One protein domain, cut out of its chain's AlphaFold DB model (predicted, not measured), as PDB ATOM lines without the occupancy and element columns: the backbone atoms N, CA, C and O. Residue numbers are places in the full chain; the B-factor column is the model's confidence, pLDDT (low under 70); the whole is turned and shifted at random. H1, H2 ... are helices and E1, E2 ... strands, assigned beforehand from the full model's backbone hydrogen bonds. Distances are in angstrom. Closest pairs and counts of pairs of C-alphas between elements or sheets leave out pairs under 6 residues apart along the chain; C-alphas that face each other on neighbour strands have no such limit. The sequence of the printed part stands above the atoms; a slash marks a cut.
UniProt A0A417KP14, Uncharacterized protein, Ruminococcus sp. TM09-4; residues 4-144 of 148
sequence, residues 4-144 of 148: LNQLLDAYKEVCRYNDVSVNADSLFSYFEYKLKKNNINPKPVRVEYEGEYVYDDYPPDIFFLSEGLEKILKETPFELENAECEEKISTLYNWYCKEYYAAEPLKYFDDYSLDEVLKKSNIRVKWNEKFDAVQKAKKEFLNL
ATOM      1  N   LEU A   4     214.347 203.237 233.307       88.44
ATOM      2  CA  LEU A   4     214.475 202.274 232.208       88.44
ATOM      3  C   LEU A   4     214.771 202.968 230.868       88.44
ATOM      4  O   LEU A   4     215.631 202.512 230.122       88.44
ATOM      5  N   ASN A   5     214.091 204.081 230.577       90.69
ATOM      6  CA  ASN A   5     214.304 204.836 229.340       90.69
ATOM      7  C   ASN A   5     215.682 205.505 229.343       90.69
ATOM      8  O   ASN A   5     216.382 205.440 228.343       90.69
ATOM      9  N   GLN A   6     216.106 206.064 230.483       89.44
ATOM     10  CA  GLN A   6     217.446 206.646 230.627       89.44
ATOM     11  C   GLN A   6     218.551 205.604 230.411       89.44
ATOM     12  O   GLN A   6     219.521 205.879 229.709       89.44
ATOM     13  N   LEU A   7     218.390 204.395 230.962       91.88
ATOM     14  CA  LEU A   7     219.326 203.295 230.728       91.88
ATOM     15  C   LEU A   7     219.342 202.868 229.256       91.88
ATOM     16  O   LEU A   7     220.416 202.660 228.693       91.88
ATOM     17  N   LEU A   8     218.170 202.743 228.628       91.88
ATOM     18  CA  LEU A   8     218.060 202.337 227.230       91.88
ATOM     19  C   LEU A   8     218.699 203.365 226.288       91.88
ATOM     20  O   LEU A   8     219.410 202.978 225.364       91.88
ATOM     21  N   ASP A   9     218.461 204.654 226.518       91.38
ATOM     22  CA  ASP A   9     219.002 205.718 225.675       91.38
ATOM     23  C   ASP A   9     220.520 205.839 225.838       91.38
ATOM     24  O   ASP A   9     221.231 205.838 224.835       91.38
ATOM     25  N   ALA A  10     221.038 205.776 227.069       89.44
ATOM     26  CA  ALA A  10     222.482 205.724 227.303       89.44
ATOM     27  C   ALA A  10     223.124 204.483 226.648       89.44
ATOM     28  O   ALA A  10     224.193 204.568 226.042       89.44
ATOM     29  N   TYR A  11     222.464 203.319 226.709       90.81
ATOM     30  CA  TYR A  11     222.968 202.101 226.071       90.81
ATOM     31  C   TYR A  11     223.001 202.207 224.539       90.81
ATOM     32  O   TYR A  11     223.970 201.769 223.920       90.81
ATOM     33  N   LYS A  12     221.980 202.813 223.916       91.12
ATOM     34  CA  LYS A  12     221.951 203.053 222.459       91.12
ATOM     35  C   LYS A  12     223.108 203.934 221.985       91.12
ATOM     36  O   LYS A  12     223.545 203.791 220.846       91.12
ATOM     37  N   GLU A  13     223.586 204.849 222.824       86.94
ATOM     38  CA  GLU A  13     224.726 205.698 222.480       86.94
ATOM     39  C   GLU A  13     226.046 204.921 222.483       86.94
ATOM     40  O   GLU A  13     226.859 205.097 221.574       86.94
ATOM     41  N   VAL A  14     226.252 204.035 223.463       91.75
ATOM     42  CA  VAL A  14     227.504 203.265 223.587       91.75
ATOM     43  C   VAL A  14     227.531 201.981 222.768       91.75
ATOM     44  O   VAL A  14     228.613 201.484 222.471       91.75
ATOM     45  N   CYS A  15     226.382 201.444 222.350       89.44
ATOM     46  CA  CYS A  15     226.341 200.204 221.565       89.44
ATOM     47  C   CYS A  15     226.962 200.342 220.167       89.44
ATOM     48  O   CYS A  15     227.245 199.339 219.520       89.44
ATOM     49  N   ARG A  16     227.187 201.580 219.713       85.88
ATOM     50  CA  ARG A  16     227.875 201.906 218.457       85.88
ATOM     51  C   ARG A  16     229.375 202.152 218.639       85.88
ATOM     52  O   ARG A  16     230.028 202.554 217.683       85.88
ATOM     53  N   TYR A  17     229.909 201.972 219.848       91.12
ATOM     54  CA  TYR A  17     231.329 202.180 220.112       91.12
ATOM     55  C   TYR A  17     232.190 201.215 219.296       91.12
ATOM     56  O   TYR A  17     231.965 200.004 219.299       91.12
ATOM     57  N   ASN A  18     233.211 201.765 218.651       92.31
ATOM     58  CA  ASN A  18     234.245 201.019 217.959       92.31
ATOM     59  C   ASN A  18     235.593 201.627 218.347       92.31
ATOM     60  O   ASN A  18     235.871 202.768 217.989       92.31
ATOM     61  N   ASP A  19     236.409 200.883 219.100       91.81
ATOM     62  CA  ASP A  19     237.681 201.399 219.619       91.81
ATOM     63  C   ASP A  19     238.633 201.807 218.489       91.81
ATOM     64  O   ASP A  19     239.253 202.862 218.563       91.81
ATOM     65  N   VAL A  20     238.673 201.030 217.399       93.31
ATOM     66  CA  VAL A  20     239.516 201.338 216.240       93.31
ATOM     67  C   VAL A  20     239.088 202.647 215.592       93.31
ATOM     68  O   VAL A  20     239.936 203.507 215.378       93.31
ATOM     69  N   SER A  21     237.794 202.833 215.322       93.00
ATOM     70  CA  SER A  21     237.302 204.078 214.718       93.00
ATOM     71  C   SER A  21     237.527 205.276 215.646       93.00
ATOM     72  O   SER A  21     237.957 206.331 215.200       93.00
ATOM     73  N   VAL A  22     237.346 205.109 216.961       94.31
ATOM     74  CA  VAL A  22     237.625 206.163 217.953       94.31
ATOM     75  C   VAL A  22     239.107 206.535 218.004       94.31
ATOM     76  O   VAL A  22     239.452 207.716 218.140       94.31
ATOM     77  N   ASN A  23     239.991 205.548 217.894       94.94
ATOM     78  CA  ASN A  23     241.430 205.771 217.845       94.94
ATOM     79  C   ASN A  23     241.844 206.414 216.510       94.94
ATOM     80  O   ASN A  23     242.650 207.343 216.520       94.94
ATOM     81  N   ALA A  24     241.245 206.008 215.388       95.81
ATOM     82  CA  ALA A  24     241.454 206.630 214.082       95.81
ATOM     83  C   ALA A  24     240.994 208.099 214.071       95.81
ATOM     84  O   ALA A  24     241.766 208.967 213.673       95.81
ATOM     85  N   ASP A  25     239.814 208.406 214.615       95.50
ATOM     86  CA  ASP A  25     239.330 209.787 214.765       95.50
ATOM     87  C   ASP A  25     240.275 210.619 215.651       95.50
ATOM     88  O   ASP A  25     240.543 211.796 215.394       95.50
ATOM     89  N   SER A  26     240.808 210.011 216.717       96.62
ATOM     90  CA  SER A  26     241.763 210.663 217.622       96.62
ATOM     91  C   SER A  26     243.078 210.994 216.924       96.62
ATOM     92  O   SER A  26     243.621 212.086 217.102       96.62
ATOM     93  N   LEU A  27     243.560 210.075 216.091       97.50
ATOM     94  CA  LEU A  27     244.735 210.258 215.250       97.50
ATOM     95  C   LEU A  27     244.499 211.324 214.175       97.50
ATOM     96  O   LEU A  27     245.342 212.204 214.006       97.50
ATOM     97  N   PHE A  28     243.332 211.329 213.532       97.00
ATOM     98  CA  PHE A  28     242.945 212.362 212.573       97.00
ATOM     99  C   PHE A  28     242.941 213.762 213.212       97.00
ATOM    100  O   PHE A  28     243.502 214.711 212.670       97.00
ATOM    101  N   SER A  29     242.384 213.890 214.418       96.62
ATOM    102  CA  SER A  29     242.427 215.139 215.193       96.62
ATOM    103  C   SER A  29     243.870 215.583 215.497       96.62
ATOM    104  O   SER A  29     244.206 216.767 215.401       96.62
ATOM    105  N   TYR A  30     244.764 214.636 215.813       97.81
ATOM    106  CA  TYR A  30     246.190 214.924 215.987       97.81
ATOM    107  C   TYR A  30     246.857 215.389 214.687       97.81
ATOM    108  O   TYR A  30     247.637 216.344 214.712       97.81
ATOM    109  N   PHE A  31     246.510 214.788 213.548       97.44
ATOM    110  CA  PHE A  31     246.968 215.228 212.232       97.44
ATOM    111  C   PHE A  31     246.587 216.691 211.960       97.44
ATOM    112  O   PHE A  31     247.464 217.502 211.655       97.44
ATOM    113  N   GLU A  32     245.325 217.076 212.182       96.69
ATOM    114  CA  GLU A  32     244.893 218.474 212.038       96.69
ATOM    115  C   GLU A  32     245.677 219.425 212.948       96.69
ATOM    116  O   GLU A  32     246.055 220.528 212.541       96.69
ATOM    117  N   TYR A  33     245.925 219.014 214.193       97.25
ATOM    118  CA  TYR A  33     246.735 219.787 215.129       97.25
ATOM    119  C   TYR A  33     248.166 219.986 214.603       97.25
ATOM    120  O   TYR A  33     248.683 221.107 214.656       97.25
ATOM    121  N   LYS A  34     248.791 218.946 214.043       97.56
ATOM    122  CA  LYS A  34     250.143 219.032 213.472       97.56
ATOM    123  C   LYS A  34     250.195 219.908 212.226       97.56
ATOM    124  O   LYS A  34     251.137 220.692 212.113       97.56
ATOM    125  N   LEU A  35     249.188 219.858 211.355       97.12
ATOM    126  CA  LEU A  35     249.071 220.790 210.230       97.12
ATOM    127  C   LEU A  35     249.008 222.242 210.720       97.12
ATOM    128  O   LEU A  35     249.849 223.058 210.340       97.12
ATOM    129  N   LYS A  36     248.094 222.545 211.653       97.31
ATOM    130  CA  LYS A  36     247.930 223.898 212.217       97.31
ATOM    131  C   LYS A  36     249.208 224.405 212.884       97.31
ATOM    132  O   LYS A  36     249.593 225.551 212.671       97.31
ATOM    133  N   LYS A  37     249.898 223.553 213.653       96.88
ATOM    134  CA  LYS A  37     251.171 223.890 214.314       96.88
ATOM    135  C   LYS A  37     252.284 224.241 213.319       96.88
ATOM    136  O   LYS A  37     253.174 225.010 213.664       96.88
ATOM    137  N   ASN A  38     252.210 223.718 212.096       96.56
ATOM    138  CA  ASN A  38     253.126 224.027 210.998       96.56
ATOM    139  C   ASN A  38     252.564 225.081 210.022       96.56
ATOM    140  O   ASN A  38     253.085 225.228 208.921       96.56
ATOM    141  N   ASN A  39     251.535 225.840 210.419       96.31
ATOM    142  CA  ASN A  39     250.876 226.873 209.607       96.31
ATOM    143  C   ASN A  39     250.269 226.356 208.288       96.31
ATOM    144  O   ASN A  39     250.114 227.116 207.333       96.31
ATOM    145  N   ILE A  40     249.899 225.076 208.239       96.44
ATOM    146  CA  ILE A  40     249.169 224.481 207.120       96.44
ATOM    147  C   ILE A  40     247.683 224.485 207.478       96.44
ATOM    148  O   ILE A  40     247.291 223.992 208.538       96.44
ATOM    149  N   ASN A  41     246.850 225.048 206.600       95.75
ATOM    150  CA  ASN A  41     245.399 225.009 206.760       95.75
ATOM    151  C   ASN A  41     244.887 223.580 206.484       95.75
ATOM    152  O   ASN A  41     245.020 223.143 205.344       95.75
ATOM    153  N   PRO A  42     244.268 222.870 207.452       95.69
ATOM    154  CA  PRO A  42     243.715 221.529 207.224       95.69
ATOM    155  C   PRO A  42     242.538 221.497 206.249       95.69
ATOM    156  O   PRO A  42     242.207 220.444 205.721       95.69
ATOM    157  N   LYS A  43     241.882 222.636 206.016       96.38
ATOM    158  CA  LYS A  43     240.735 222.747 205.116       96.38
ATOM    159  C   LYS A  43     240.992 223.804 204.044       96.38
ATOM    160  O   LYS A  43     240.466 224.908 204.137       96.38
ATOM    161  N   PRO A  44     241.889 223.541 203.081       94.44
ATOM    162  CA  PRO A  44     242.297 224.536 202.098       94.44
ATOM    163  C   PRO A  44     241.309 224.664 200.930       94.44
ATOM    164  O   PRO A  44     241.457 225.577 200.119       94.44
ATOM    165  N   VAL A  45     240.339 223.752 200.800       94.06
ATOM    166  CA  VAL A  45     239.421 223.714 199.659       94.06
ATOM    167  C   VAL A  45     238.220 224.600 199.935       94.06
ATOM    168  O   VAL A  45     237.451 224.352 200.856       94.06
ATOM    169  N   ARG A  46     238.022 225.610 199.092       93.19
ATOM    170  CA  ARG A  46     236.857 226.486 199.170       93.19
ATOM    171  C   ARG A  46     235.656 225.832 198.493       93.19
ATOM    172  O   ARG A  46     235.710 225.538 197.300       93.19
ATOM    173  N   VAL A  47     234.567 225.641 199.231       91.88
ATOM    174  CA  VAL A  47     233.297 225.152 198.687       91.88
ATOM    175  C   VAL A  47     232.419 226.338 198.312       91.88
ATOM    176  O   VAL A  47     232.140 227.212 199.139       91.88
ATOM    177  N   GLU A  48     231.975 226.351 197.057       94.50
ATOM    178  CA  GLU A  48     231.117 227.389 196.492       94.50
ATOM    179  C   GLU A  48     229.799 226.785 195.978       94.50
ATOM    180  O   GLU A  48     229.779 225.692 195.408       94.50
ATOM    181  N   TYR A  49     228.693 227.500 196.174       91.88
ATOM    182  CA  TYR A  49     227.372 227.170 195.643       91.88
ATOM    183  C   TYR A  49     226.893 228.344 194.795       91.88
ATOM    184  O   TYR A  49     226.883 229.476 195.265       91.88
ATOM    185  N   GLU A  50     226.565 228.089 193.527       94.00
ATOM    186  CA  GLU A  50     226.200 229.136 192.554       94.00
ATOM    187  C   GLU A  50     227.250 230.264 192.416       94.00
ATOM    188  O   GLU A  50     226.931 231.393 192.055       94.00
ATOM    189  N   GLY A  51     228.529 229.950 192.666       89.44
ATOM    190  CA  GLY A  51     229.634 230.917 192.626       89.44
ATOM    191  C   GLY A  51     229.789 231.757 193.899       89.44
ATOM    192  O   GLY A  51     230.659 232.626 193.951       89.44
ATOM    193  N   GLU A  52     228.982 231.502 194.933       92.38
ATOM    194  CA  GLU A  52     229.126 232.113 196.252       92.38
ATOM    195  C   GLU A  52     229.826 231.172 197.232       92.38
ATOM    196  O   GLU A  52     229.570 229.970 197.277       92.38
ATOM    197  N   TYR A  53     230.696 231.738 198.061       94.50
ATOM    198  CA  TYR A  53     231.380 231.010 199.124       94.50
ATOM    199  C   TYR A  53     230.421 230.491 200.189       94.50
ATOM    200  O   TYR A  53     229.622 231.255 200.728       94.50
ATOM    201  N   VAL A  54     230.587 229.218 200.559       93.19
ATOM    202  CA  VAL A  54     229.802 228.579 201.619       93.19
ATOM    203  C   VAL A  54     230.676 228.240 202.827       93.19
ATOM    204  O   VAL A  54     230.417 228.731 203.926       93.19
ATOM    205  N   TYR A  55     231.699 227.401 202.647       94.56
ATOM    206  CA  TYR A  55     232.611 226.980 203.716       94.56
ATOM    207  C   TYR A  55     233.929 226.435 203.160       94.56
ATOM    208  O   TYR A  55     234.038 226.123 201.976       94.56
ATOM    209  N   ASP A  56     234.917 226.303 204.041       95.31
ATOM    210  CA  ASP A  56     236.180 225.626 203.760       95.31
ATOM    211  C   ASP A  56     236.096 224.142 204.144       95.31
ATOM    212  O   ASP A  56     235.597 223.790 205.221       95.31
ATOM    213  N   ASP A  57     236.620 223.274 203.284       95.31
ATOM    214  CA  ASP A  57     236.612 221.827 203.453       95.31
ATOM    215  C   ASP A  57     238.001 221.202 203.276       95.31
ATOM    216  O   ASP A  57     238.959 221.833 202.810       95.31
ATOM    217  N   TYR A  58     238.113 219.949 203.711       94.94
ATOM    218  CA  TYR A  58     239.308 219.138 203.525       94.94
ATOM    219  C   TYR A  58     239.622 218.956 202.035       94.94
ATOM    220  O   TYR A  58     238.734 219.078 201.183       94.94
ATOM    221  N   PRO A  59     240.874 218.617 201.693       93.75
ATOM    222  CA  PRO A  59     241.182 218.163 200.350       93.75
ATOM    223  C   PRO A  59     240.335 216.947 199.944       93.75
ATOM    224  O   PRO A  59     239.789 216.252 200.811       93.75
ATOM    225  N   PRO A  60     240.250 216.651 198.633       87.12
ATOM    226  CA  PRO A  60     239.644 215.414 198.161       87.12
ATOM    227  C   PRO A  60     240.224 214.193 198.883       87.12
ATOM    228  O   PRO A  60     241.312 214.246 199.464       87.12
ATOM    229  N   ASP A  61     239.502 213.070 198.831       88.69
ATOM    230  CA  ASP A  61     240.049 211.774 199.246       88.69
ATOM    231  C   ASP A  61     240.435 211.680 200.736       88.69
ATOM    232  O   ASP A  61     241.126 210.757 201.165       88.69
ATOM    233  N   ILE A  62     239.919 212.587 201.572       90.50
ATOM    234  CA  ILE A  62     240.141 212.593 203.027       90.50
ATOM    235  C   ILE A  62     239.695 211.290 203.715       90.50
ATOM    236  O   ILE A  62     240.207 210.917 204.772       90.50
ATOM    237  N   PHE A  63     238.766 210.552 203.102       89.81
ATOM    238  CA  PHE A  63     238.327 209.249 203.594       89.81
ATOM    239  C   PHE A  63     239.445 208.199 203.548       89.81
ATOM    240  O   PHE A  63     239.527 207.390 204.469       89.81
ATOM    241  N   PHE A  64     240.370 208.258 202.581       90.31
ATOM    242  CA  PHE A  64     241.515 207.341 202.533       90.31
ATOM    243  C   PHE A  64     242.453 207.520 203.725       90.31
ATOM    244  O   PHE A  64     243.054 206.550 204.184       90.31
ATOM    245  N   LEU A  65     242.563 208.743 204.254       93.69
ATOM    246  CA  LEU A  65     243.335 208.990 205.466       93.69
ATOM    247  C   LEU A  65     242.710 208.253 206.657       93.69
ATOM    248  O   LEU A  65     243.407 207.546 207.381       93.69
ATOM    249  N   SER A  66     241.392 208.364 206.820       92.56
ATOM    250  CA  SER A  66     240.665 207.709 207.914       92.56
ATOM    251  C   SER A  66     240.694 206.179 207.786       92.56
ATOM    252  O   SER A  66     241.017 205.481 208.745       92.56
ATOM    253  N   GLU A  67     240.442 205.647 206.588       94.25
ATOM    254  CA  GLU A  67     240.513 204.206 206.314       94.25
ATOM    255  C   GLU A  67     241.930 203.649 206.502       94.25
ATOM    256  O   GLU A  67     242.105 202.564 207.062       94.25
ATOM    257  N   GLY A  68     242.951 204.400 206.078       96.31
ATOM    258  CA  GLY A  68     244.353 204.040 206.265       96.31
ATOM    259  C   GLY A  68     244.734 203.952 207.742       96.31
ATOM    260  O   GLY A  68     245.385 202.988 208.147       96.31
ATOM    261  N   LEU A  69     244.275 204.903 208.560       96.56
ATOM    262  CA  LEU A  69     244.472 204.875 210.009       96.56
ATOM    263  C   LEU A  69     243.806 203.655 210.646       96.56
ATOM    264  O   LEU A  69     244.452 202.926 211.400       96.56
ATOM    265  N   GLU A  70     242.542 203.384 210.311       95.44
ATOM    266  CA  GLU A  70     241.855 202.195 210.820       95.44
ATOM    267  C   GLU A  70     242.563 200.900 210.417       95.44
ATOM    268  O   GLU A  70     242.637 199.962 211.212       95.44
ATOM    269  N   LYS A  71     243.062 200.829 209.180       95.75
ATOM    270  CA  LYS A  71     243.788 199.663 208.683       95.75
ATOM    271  C   LYS A  71     245.068 199.432 209.483       95.75
ATOM    272  O   LYS A  71     245.271 198.320 209.963       95.75
ATOM    273  N   ILE A  72     245.880 200.472 209.685       95.62
ATOM    274  CA  ILE A  72     247.122 200.376 210.467       95.62
ATOM    275  C   ILE A  72     246.825 199.880 211.888       95.62
ATOM    276  O   ILE A  72     247.474 198.943 212.350       95.62
ATOM    277  N   LEU A  73     245.802 200.442 212.541       93.06
ATOM    278  CA  LEU A  73     245.393 200.063 213.898       93.06
ATOM    279  C   LEU A  73     244.856 198.625 214.003       93.06
ATOM    280  O   LEU A  73     244.986 198.004 215.053       93.06
ATOM    281  N   LYS A  74     244.239 198.086 212.942       91.88
ATOM    282  CA  LYS A  74     243.770 196.686 212.899       91.88
ATOM    283  C   LYS A  74     244.914 195.701 212.667       91.88
ATOM    284  O   LYS A  74     244.861 194.585 213.175       91.88
ATOM    285  N   GLU A  75     245.897 196.085 211.858       90.25
ATOM    286  CA  GLU A  75     246.986 195.204 211.423       90.25
ATOM    287  C   GLU A  75     248.176 195.196 212.387       90.25
ATOM    288  O   GLU A  75     248.919 194.218 212.417       90.25
ATOM    289  N   THR A  76     248.364 196.264 213.168       83.19
ATOM    290  CA  THR A  76     249.526 196.435 214.050       83.19
ATOM    291  C   THR A  76     249.060 196.627 215.498       83.19
ATOM    292  O   THR A  76     248.439 197.651 215.798       83.19
ATOM    293  N   PRO A  77     249.341 195.684 216.418       78.75
ATOM    294  CA  PRO A  77     249.001 195.831 217.831       78.75
ATOM    295  C   PRO A  77     249.893 196.904 218.470       78.75
ATOM    296  O   PRO A  77     251.015 196.642 218.912       78.75
ATOM    297  N   PHE A  78     249.403 198.143 218.503       76.25
ATOM    298  CA  PHE A  78     250.175 199.308 218.941       76.25
ATOM    299  C   PHE A  78     250.580 199.254 220.423       76.25
ATOM    300  O   PHE A  78     251.499 199.966 220.833       76.25
ATOM    301  N   GLU A  79     249.935 198.407 221.229       77.44
ATOM    302  CA  GLU A  79     250.319 198.149 222.619       77.44
ATOM    303  C   GLU A  79     251.658 197.405 222.740       77.44
ATOM    304  O   GLU A  79     252.309 197.484 223.781       77.44
ATOM    305  N   LEU A  80     252.065 196.684 221.690       73.94
ATOM    306  CA  LEU A  80     253.309 195.913 221.640       73.94
ATOM    307  C   LEU A  80     254.347 196.565 220.718       73.94
ATOM    308  O   LEU A  80     255.538 196.546 221.024       73.94
ATOM    309  N   GLU A  81     253.896 197.173 219.621       81.38
ATOM    310  CA  GLU A  81     254.746 197.656 218.525       81.38
ATOM    311  C   GLU A  81     254.523 199.151 218.262       81.38
ATOM    312  O   GLU A  81     254.265 199.594 217.143       81.38
ATOM    313  N   ASN A  82     254.605 199.951 219.326       86.06
ATOM    314  CA  ASN A  82     254.272 201.375 219.281       86.06
ATOM    315  C   ASN A  82     255.092 202.148 218.226       86.06
ATOM    316  O   ASN A  82     254.514 202.853 217.406       86.06
ATOM    317  N   ALA A  83     256.412 201.929 218.181       90.00
ATOM    318  CA  ALA A  83     257.304 202.608 217.238       90.00
ATOM    319  C   ALA A  83     257.006 202.267 215.765       90.00
ATOM    320  O   ALA A  83     257.031 203.149 214.911       90.00
ATOM    321  N   GLU A  84     256.682 201.004 215.462       92.88
ATOM    322  CA  GLU A  84     256.292 200.593 214.106       92.88
ATOM    323  C   GLU A  84     254.962 201.240 213.700       92.88
ATOM    324  O   GLU A  84     254.793 201.706 212.570       92.88
ATOM    325  N   CYS A  85     254.018 201.314 214.638       94.12
ATOM    326  CA  CYS A  85     252.742 201.980 214.421       94.12
ATOM    327  C   CYS A  85     252.926 203.486 214.163       94.12
ATOM    328  O   CYS A  85     252.377 204.014 213.194       94.12
ATOM    329  N   GLU A  86     253.742 204.168 214.973       96.06
ATOM    330  CA  GLU A  86     254.100 205.580 214.779       96.06
ATOM    331  C   GLU A  86     254.745 205.823 213.406       96.06
ATOM    332  O   GLU A  86     254.388 206.788 212.723       96.06
ATOM    333  N   GLU A  87     255.636 204.936 212.954       96.00
ATOM    334  CA  GLU A  87     256.273 205.025 211.636       96.00
ATOM    335  C   GLU A  87     255.261 204.865 210.489       96.00
ATOM    336  O   GLU A  87     255.229 205.688 209.565       96.00
ATOM    337  N   LYS A  88     254.387 203.850 210.555       97.06
ATOM    338  CA  LYS A  88     253.334 203.620 209.547       97.06
ATOM    339  C   LYS A  88     252.366 204.799 209.463       97.06
ATOM    340  O   LYS A  88     252.050 205.255 208.363       97.06
ATOM    341  N   ILE A  89     251.933 205.329 210.609       97.56
ATOM    342  CA  ILE A  89     251.039 206.493 210.674       97.56
ATOM    343  C   ILE A  89     251.738 207.738 210.110       97.56
ATOM    344  O   ILE A  89     251.174 208.435 209.268       97.56
ATOM    345  N   SER A  90     252.991 207.989 210.501       97.81
ATOM    346  CA  SER A  90     253.780 209.120 209.990       97.81
ATOM    347  C   SER A  90     253.983 209.045 208.476       97.81
ATOM    348  O   SER A  90     253.946 210.067 207.788       97.81
ATOM    349  N   THR A  91     254.171 207.835 207.945       97.38
ATOM    350  CA  THR A  91     254.290 207.581 206.504       97.38
ATOM    351  C   THR A  91     252.987 207.904 205.778       97.38
ATOM    352  O   THR A  91     253.012 208.629 204.784       97.38
ATOM    353  N   LEU A  92     251.847 207.435 206.300       97.38
ATOM    354  CA  LEU A  92     250.521 207.743 205.754       97.38
ATOM    355  C   LEU A  92     250.256 209.257 205.744       97.38
ATOM    356  O   LEU A  92     249.829 209.806 204.729       97.38
ATOM    357  N   TYR A  93     250.561 209.940 206.848       97.44
ATOM    358  CA  TYR A  93     250.386 211.387 206.960       97.44
ATOM    359  C   TYR A  93     251.247 212.163 205.978       97.44
ATOM    360  O   TYR A  93     250.749 213.061 205.308       97.44
ATOM    361  N   ASN A  94     252.530 211.823 205.863       96.94
ATOM    362  CA  ASN A  94     253.422 212.517 204.942       96.94
ATOM    363  C   ASN A  94     253.074 212.257 203.478       96.94
ATOM    364  O   ASN A  94     253.188 213.173 202.664       96.94
ATOM    365  N   TRP A  95     252.601 211.053 203.146       95.62
ATOM    366  CA  TRP A  95     252.043 210.782 201.825       95.62
ATOM    367  C   TRP A  95     250.840 211.695 201.539       95.62
ATOM    368  O   TRP A  95     250.860 212.423 200.549       95.62
ATOM    369  N   TYR A  96     249.859 211.761 202.445       95.19
ATOM    370  CA  TYR A  96     248.672 212.608 202.263       95.19
ATOM    371  C   TYR A  96     249.025 214.109 202.203       95.19
ATOM    372  O   TYR A  96     248.533 214.839 201.344       95.19
ATOM    373  N   CYS A  97     249.940 214.576 203.060       94.88
ATOM    374  CA  CYS A  97     250.468 215.946 203.033       94.88
ATOM    375  C   CYS A  97     251.092 216.314 201.687       94.88
ATOM    376  O   CYS A  97     250.841 217.403 201.164       94.88
ATOM    377  N   LYS A  98     251.905 215.411 201.134       94.25
ATOM    378  CA  LYS A  98     252.576 215.622 199.854       94.25
ATOM    379  C   LYS A  98     251.569 215.741 198.713       94.25
ATOM    380  O   LYS A  98     251.706 216.649 197.898       94.25
ATOM    381  N   GLU A  99     250.580 214.852 198.671       93.50
ATOM    382  CA  GLU A  99     249.586 214.822 197.593       93.50
ATOM    383  C   GLU A  99     248.635 216.025 197.643       93.50
ATOM    384  O   GLU A  99     248.356 216.630 196.610       93.50
ATOM    385  N   TYR A 100     248.165 216.416 198.834       94.12
ATOM    386  CA  TYR A 100     247.030 217.341 198.943       94.12
ATOM    387  C   TYR A 100     247.344 218.721 199.526       94.12
ATOM    388  O   TYR A 100     246.573 219.656 199.319       94.12
ATOM    389  N   TYR A 101     248.465 218.878 200.230       93.25
ATOM    390  CA  TYR A 101     248.860 220.158 200.833       93.25
ATOM    391  C   TYR A 101     250.150 220.728 200.234       93.25
ATOM    392  O   TYR A 101     250.556 221.822 200.622       93.25
ATOM    393  N   ALA A 102     250.799 219.998 199.313       86.50
ATOM    394  CA  ALA A 102     252.117 220.325 198.762       86.50
ATOM    395  C   ALA A 102     253.152 220.670 199.855       86.50
ATOM    396  O   ALA A 102     254.029 221.513 199.662       86.50
ATOM    397  N   ALA A 103     253.019 220.036 201.022       84.12
ATOM    398  CA  ALA A 103     253.836 220.312 202.191       84.12
ATOM    399  C   ALA A 103     255.090 219.428 202.217       84.12
ATOM    400  O   ALA A 103     255.058 218.264 201.808       84.12
ATOM    401  N   GLU A 104     256.191 219.973 202.739       91.75
ATOM    402  CA  GLU A 104     257.363 219.169 203.084       91.75
ATOM    403  C   GLU A 104     257.019 218.134 204.171       91.75
ATOM    404  O   GLU A 104     256.090 218.354 204.958       91.75
ATOM    405  N   PRO A 105     257.762 217.012 204.251       94.62
ATOM    406  CA  PRO A 105     257.536 216.008 205.279       94.62
ATOM    407  C   PRO A 105     257.575 216.609 206.688       94.62
ATOM    408  O   PRO A 105     258.565 217.212 207.107       94.62
ATOM    409  N   LEU A 106     256.497 216.400 207.435       95.44
ATOM    410  CA  LEU A 106     256.379 216.817 208.822       95.44
ATOM    411  C   LEU A 106     256.905 215.722 209.750       95.44
ATOM    412  O   LEU A 106     256.819 214.523 209.465       95.44
ATOM    413  N   LYS A 107     257.416 216.155 210.904       96.12
ATOM    414  CA  LYS A 107     257.693 215.265 212.032       96.12
ATOM    415  C   LYS A 107     256.420 215.074 212.849       96.12
ATOM    416  O   LYS A 107     255.772 216.056 213.224       96.12
ATOM    417  N   TYR A 108     256.096 213.816 213.116       97.50
ATOM    418  CA  TYR A 108     254.994 213.394 213.971       97.50
ATOM    419  C   TYR A 108     255.550 212.646 215.179       97.50
ATOM    420  O   TYR A 108     256.678 212.157 215.141       97.50
ATOM    421  N   PHE A 109     254.753 212.598 216.242       96.44
ATOM    422  CA  PHE A 109     255.071 211.967 217.523       96.44
ATOM    423  C   PHE A 109     256.314 212.525 218.247       96.44
ATOM    424  O   PHE A 109     256.816 211.957 219.209       96.44
ATOM    425  N   ASP A 110     256.784 213.700 217.826       95.38
ATOM    426  CA  ASP A 110     257.858 214.474 218.455       95.38
ATOM    427  C   ASP A 110     257.374 215.314 219.649       95.38
ATOM    428  O   ASP A 110     258.184 215.761 220.458       95.38
ATOM    429  N   ASP A 111     256.062 215.550 219.753       96.38
ATOM    430  CA  ASP A 111     255.433 216.283 220.856       96.38
ATOM    431  C   ASP A 111     254.507 215.448 221.745       96.38
ATOM    432  O   ASP A 111     254.345 215.785 222.918       96.38
ATOM    433  N   TYR A 112     253.934 214.368 221.218       96.00
ATOM    434  CA  TYR A 112     253.162 213.381 221.971       96.00
ATOM    435  C   TYR A 112     253.418 211.998 221.389       96.00
ATOM    436  O   TYR A 112     253.316 211.837 220.178       96.00
ATOM    437  N   SER A 113     253.666 210.999 222.234       94.94
ATOM    438  CA  SER A 113     253.674 209.600 221.778       94.94
ATOM    439  C   SER A 113     252.289 209.153 221.296       94.94
ATOM    440  O   SER A 113     251.269 209.747 221.666       94.94
ATOM    441  N   LEU A 114     252.220 208.068 220.525       95.19
ATOM    442  CA  LEU A 114     250.957 207.474 220.074       95.19
ATOM    443  C   LEU A 114     249.992 207.204 221.235       95.19
ATOM    444  O   LEU A 114     248.815 207.553 221.159       95.19
ATOM    445  N   ASP A 115     250.492 206.647 222.337       92.75
ATOM    446  CA  ASP A 115     249.677 206.374 223.527       92.75
ATOM    447  C   ASP A 115     249.091 207.662 224.127       92.75
ATOM    448  O   ASP A 115     247.910 207.723 224.480       92.75
ATOM    449  N   GLU A 116     249.890 208.728 224.188       94.56
ATOM    450  CA  GLU A 116     249.421 210.024 224.666       94.56
ATOM    451  C   GLU A 116     248.377 210.640 223.740       94.56
ATOM    452  O   GLU A 116     247.389 211.181 224.240       94.56
ATOM    453  N   VAL A 117     248.559 210.544 222.421       95.56
ATOM    454  CA  VAL A 117     247.583 211.028 221.436       95.56
ATOM    455  C   VAL A 117     246.234 210.336 221.635       95.56
ATOM    456  O   VAL A 117     245.204 211.009 221.748       95.56
ATOM    457  N   LEU A 118     246.228 209.006 221.755       93.62
ATOM    458  CA  LEU A 118     245.000 208.226 221.925       93.62
ATOM    459  C   LEU A 118     244.310 208.507 223.268       93.62
ATOM    460  O   LEU A 118     243.084 208.631 223.324       93.62
ATOM    461  N   LYS A 119     245.076 208.663 224.355       90.56
ATOM    462  CA  LYS A 119     244.522 208.915 225.697       90.56
ATOM    463  C   LYS A 119     244.052 210.351 225.909       90.56
ATOM    464  O   LYS A 119     243.037 210.557 226.572       90.56
ATOM    465  N   LYS A 120     244.783 211.345 225.390       90.81
ATOM    466  CA  LYS A 120     244.496 212.778 225.602       90.81
ATOM    467  C   LYS A 120     243.474 213.338 224.613       90.81
ATOM    468  O   LYS A 120     243.001 214.458 224.800       90.81
ATOM    469  N   SER A 121     243.125 212.584 223.572       93.62
ATOM    470  CA  SER A 121     242.140 213.007 222.580       93.62
ATOM    471  C   SER A 121     240.794 213.363 223.219       93.62
ATOM    472  O   SER A 121     240.190 212.575 223.949       93.62
ATOM    473  N   ASN A 122     240.264 214.538 222.866       93.19
ATOM    474  CA  ASN A 122     238.929 214.971 223.287       93.19
ATOM    475  C   ASN A 122     237.824 214.006 222.809       93.19
ATOM    476  O   ASN A 122     236.756 213.930 223.409       93.19
ATOM    477  N   ILE A 123     238.072 213.248 221.735       93.00
ATOM    478  CA  ILE A 123     237.146 212.217 221.252       93.00
ATOM    479  C   ILE A 123     237.065 211.075 222.269       93.00
ATOM    480  O   ILE A 123     235.965 210.672 222.648       93.00
ATOM    481  N   ARG A 124     238.213 210.612 222.782       92.31
ATOM    482  CA  ARG A 124     238.281 209.592 223.837       92.31
ATOM    483  C   ARG A 124     237.614 210.075 225.124       92.31
ATOM    484  O   ARG A 124     236.841 209.330 225.718       92.31
ATOM    485  N   VAL A 125     237.849 211.333 225.514       92.31
ATOM    486  CA  VAL A 125     237.204 211.956 226.687       92.31
ATOM    487  C   VAL A 125     235.678 211.912 226.563       92.31
ATOM    488  O   VAL A 125     235.014 211.386 227.453       92.31
ATOM    489  N   LYS A 126     235.120 212.351 225.428       93.19
ATOM    490  CA  LYS A 126     233.667 212.305 225.175       93.19
ATOM    491  C   LYS A 126     233.095 210.888 225.215       93.19
ATOM    492  O   LYS A 126     231.954 210.694 225.624       93.19
ATOM    493  N   TRP A 127     233.850 209.886 224.766       94.56
ATOM    494  CA  TRP A 127     233.417 208.492 224.865       94.56
ATOM    495  C   TRP A 127     233.437 207.975 226.301       94.56
ATOM    496  O   TRP A 127     232.477 207.326 226.714       94.56
ATOM    497  N   ASN A 128     234.464 208.315 227.080       92.25
ATOM    498  CA  ASN A 128     234.525 207.970 228.500       92.25
ATOM    499  C   ASN A 128     233.328 208.556 229.270       92.25
ATOM    500  O   ASN A 128     232.678 207.830 230.018       92.25
ATOM    501  N   GLU A 129     232.954 209.811 229.001       93.38
ATOM    502  CA  GLU A 129     231.766 210.443 229.599       93.38
ATOM    503  C   GLU A 129     230.470 209.670 229.296       93.38
ATOM    504  O   GLU A 129     229.626 209.486 230.178       93.38
ATOM    505  N   LYS A 130     230.314 209.159 228.066       93.88
ATOM    506  CA  LYS A 130     229.165 208.317 227.689       93.88
ATOM    507  C   LYS A 130     229.165 206.985 228.436       93.88
ATOM    508  O   LYS A 130     228.113 206.540 228.899       93.88
ATOM    509  N   PHE A 131     230.326 206.349 228.584       94.19
ATOM    510  CA  PHE A 131     230.438 205.116 229.364       94.19
ATOM    511  C   PHE A 131     230.095 205.341 230.838       94.19
ATOM    512  O   PHE A 131     229.337 204.552 231.413       94.19
ATOM    513  N   ASP A 132     230.564 206.438 231.428       94.25
ATOM    514  CA  ASP A 132     230.242 206.815 232.806       94.25
ATOM    515  C   ASP A 132     228.739 207.067 232.987       94.25
ATOM    516  O   ASP A 132     228.138 206.603 233.965       94.25
ATOM    517  N   ALA A 133     228.096 207.725 232.016       92.44
ATOM    518  CA  ALA A 133     226.651 207.937 232.014       92.44
ATOM    519  C   ALA A 133     225.873 206.609 232.022       92.44
ATOM    520  O   ALA A 133     224.916 206.459 232.788       92.44
ATOM    521  N   VAL A 134     226.315 205.613 231.246       93.81
ATOM    522  CA  VAL A 134     225.715 204.268 231.240       93.81
ATOM    523  C   VAL A 134     225.884 203.575 232.588       93.81
ATOM    524  O   VAL A 134     224.918 203.005 233.105       93.81
ATOM    525  N   GLN A 135     227.074 203.631 233.196       93.44
ATOM    526  CA  GLN A 135     227.296 203.023 234.514       93.44
ATOM    527  C   GLN A 135     226.424 203.675 235.590       93.44
ATOM    528  O   GLN A 135     225.839 202.975 236.426       93.44
ATOM    529  N   LYS A 136     226.274 205.002 235.542       93.12
ATOM    530  CA  LYS A 136     225.387 205.744 236.440       93.12
ATOM    531  C   LYS A 136     223.924 205.337 236.251       93.12
ATOM    532  O   LYS A 136     223.287 204.946 237.229       93.12
ATOM    533  N   ALA A 137     223.422 205.334 235.015       91.69
ATOM    534  CA  ALA A 137     222.046 204.937 234.708       91.69
ATOM    535  C   ALA A 137     221.760 203.483 235.123       91.69
ATOM    536  O   ALA A 137     220.710 203.185 235.693       91.69
ATOM    537  N   LYS A 138     222.723 202.575 234.915       92.25
ATOM    538  CA  LYS A 138     222.627 201.173 235.350       92.25
ATOM    539  C   LYS A 138     222.523 201.066 236.870       92.25
ATOM    540  O   LYS A 138     221.677 200.328 237.371       92.25
ATOM    541  N   LYS A 139     223.357 201.801 237.610       91.88
ATOM    542  CA  LYS A 139     223.326 201.825 239.078       91.88
ATOM    543  C   LYS A 139     222.001 202.379 239.604       91.88
ATOM    544  O   LYS A 139     221.440 201.813 240.536       91.88
ATOM    545  N   GLU A 140     221.495 203.454 239.011       91.12
ATOM    546  CA  GLU A 140     220.200 204.045 239.372       91.12
ATOM    547  C   GLU A 140     219.044 203.072 239.115       91.12
ATOM    548  O   GLU A 140     218.219 202.867 240.004       91.12
ATOM    549  N   PHE A 141     219.032 202.406 237.956       89.75
ATOM    550  CA  PHE A 141     218.030 201.394 237.621       89.75
ATOM    551  C   PHE A 141     218.034 200.212 238.604       89.75
ATOM    552  O   PHE A 141     216.978 199.823 239.095       89.75
ATOM    553  N   LEU A 142     219.210 199.664 238.939       88.81
ATOM    554  CA  LEU A 142     219.333 198.540 239.881       88.81
ATOM    555  C   LEU A 142     218.952 198.911 241.323       88.81
ATOM    556  O   LEU A 142     218.544 198.043 242.089       88.81
ATOM    557  N   ASN A 143     219.078 200.188 241.688       89.56
ATOM    558  CA  ASN A 143     218.712 200.701 243.009       89.56
ATOM    559  C   ASN A 143     217.232 201.082 243.127       89.56
ATOM    560  O   ASN A 143     216.799 201.502 244.206       89.56
ATOM    561  N   LEU A 144     216.442 200.949 242.057       87.56
ATOM    562  CA  LEU A 144     214.998 201.070 242.172       87.56
ATOM    563  C   LEU A 144     214.516 200.026 243.176       87.56
ATOM    564  O   LEU A 144     214.745 198.829 243.006       87.56
TER     565      LEU A 144
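AT A GLANCE: This is residues 4 to 144 of the 148 residues of an uncharacterized protein of Ruminococcus sp. TM09-4 (UniProt A0A417KP14). A loose helical body, in which the helical hairpin H3 and H4 lies side by side and H2 crosses H3 with short H5 packed on H2, has two extensions: an arm of H1 and H6, side by side and running opposite ways, and a small two-stranded hairpin, E1 and E2, reaching out from the body in another direction. The printed part has 141 residues with six named helices and two named strands, in the order H1 H2 E1 E2 H3 H4 H5 H6; the sheet, order E1 - E2, is antiparallel and the class is mostly helix. The whole is loose, with a radius of gyration of the C-alphas of 18.6 A, and flat, spanning 60 by 49 by 24 A.

IN THESE COORDINATES: E1 is residues 45 to 49, 13.2 A long, beginning at C-alpha 45 (239.421, 223.714, 199.659), and E2 is residues 52 to 57, 14.6 A. H2, residues 19 to 37, is 26.8 A long. H3 is residues 62 to 75, 20.5 A, and H4 residues 82 to 101, 26.9 A. H5 is residues 114 to 120, 10.0 A. H1, residues 4 to 14, is 15.7 A long and begins at C-alpha 4 (214.475, 202.274, 232.208). H6, residues 122 to 142, is the longest helix at 30.5 A and ends at C-alpha 142 (219.333, 198.540, 239.881).

HOW THE PARTS SIT: E1 and E2 form an antiparallel hairpin at 145 degrees; N 47 and O 55 are 2.8 A apart and N 54 and O 47 are 2.9 A apart, both within hydrogen-bond range. Both strands are apart from H4, H5 and H6. H2 is the hub, touching three helices. Its residues 20 to 28 touch H3 at a steep tilt of 53 degrees, opposite ways, with the closest C-alphas, Ala 24 and Leu 69, 5.4 A apart. H3 and H4, a helical hairpin, touch at a shallow tilt of 14 degrees, opposite ways; their closest C-alphas, Leu 69 and Ile 89, are 6.8 A apart. H2 touches H5 with residues 23 to 30, about perpendicular at 87 degrees; the closest C-alphas, Ser 26 and Leu 118, are 5.9 A apart. H2 residues 22 to 26 touch H6 residues 122 to 124, opposite ways at 35.4 degrees, only just a steep tilt; the closest C-alphas, Ser 26 and Ile 123, are 6.1 A apart. H1 touches H6 at a shallow tilt of 26 degrees, opposite ways, with the C-alphas of Leu 7 and Ala 137 closest at 5.1 A. In the six helices every O i to N i+4 pair is within hydrogen-bond range.

THE WHOLE: The two C-alphas farthest apart, those of Glu 104 and Leu 144, are 60.4 A apart. The printed part has no cut, and the link from H4 to H5, residues 102 to 113, is long. The mean pLDDT of the printed part is 92.9, and no printed residue is under 70.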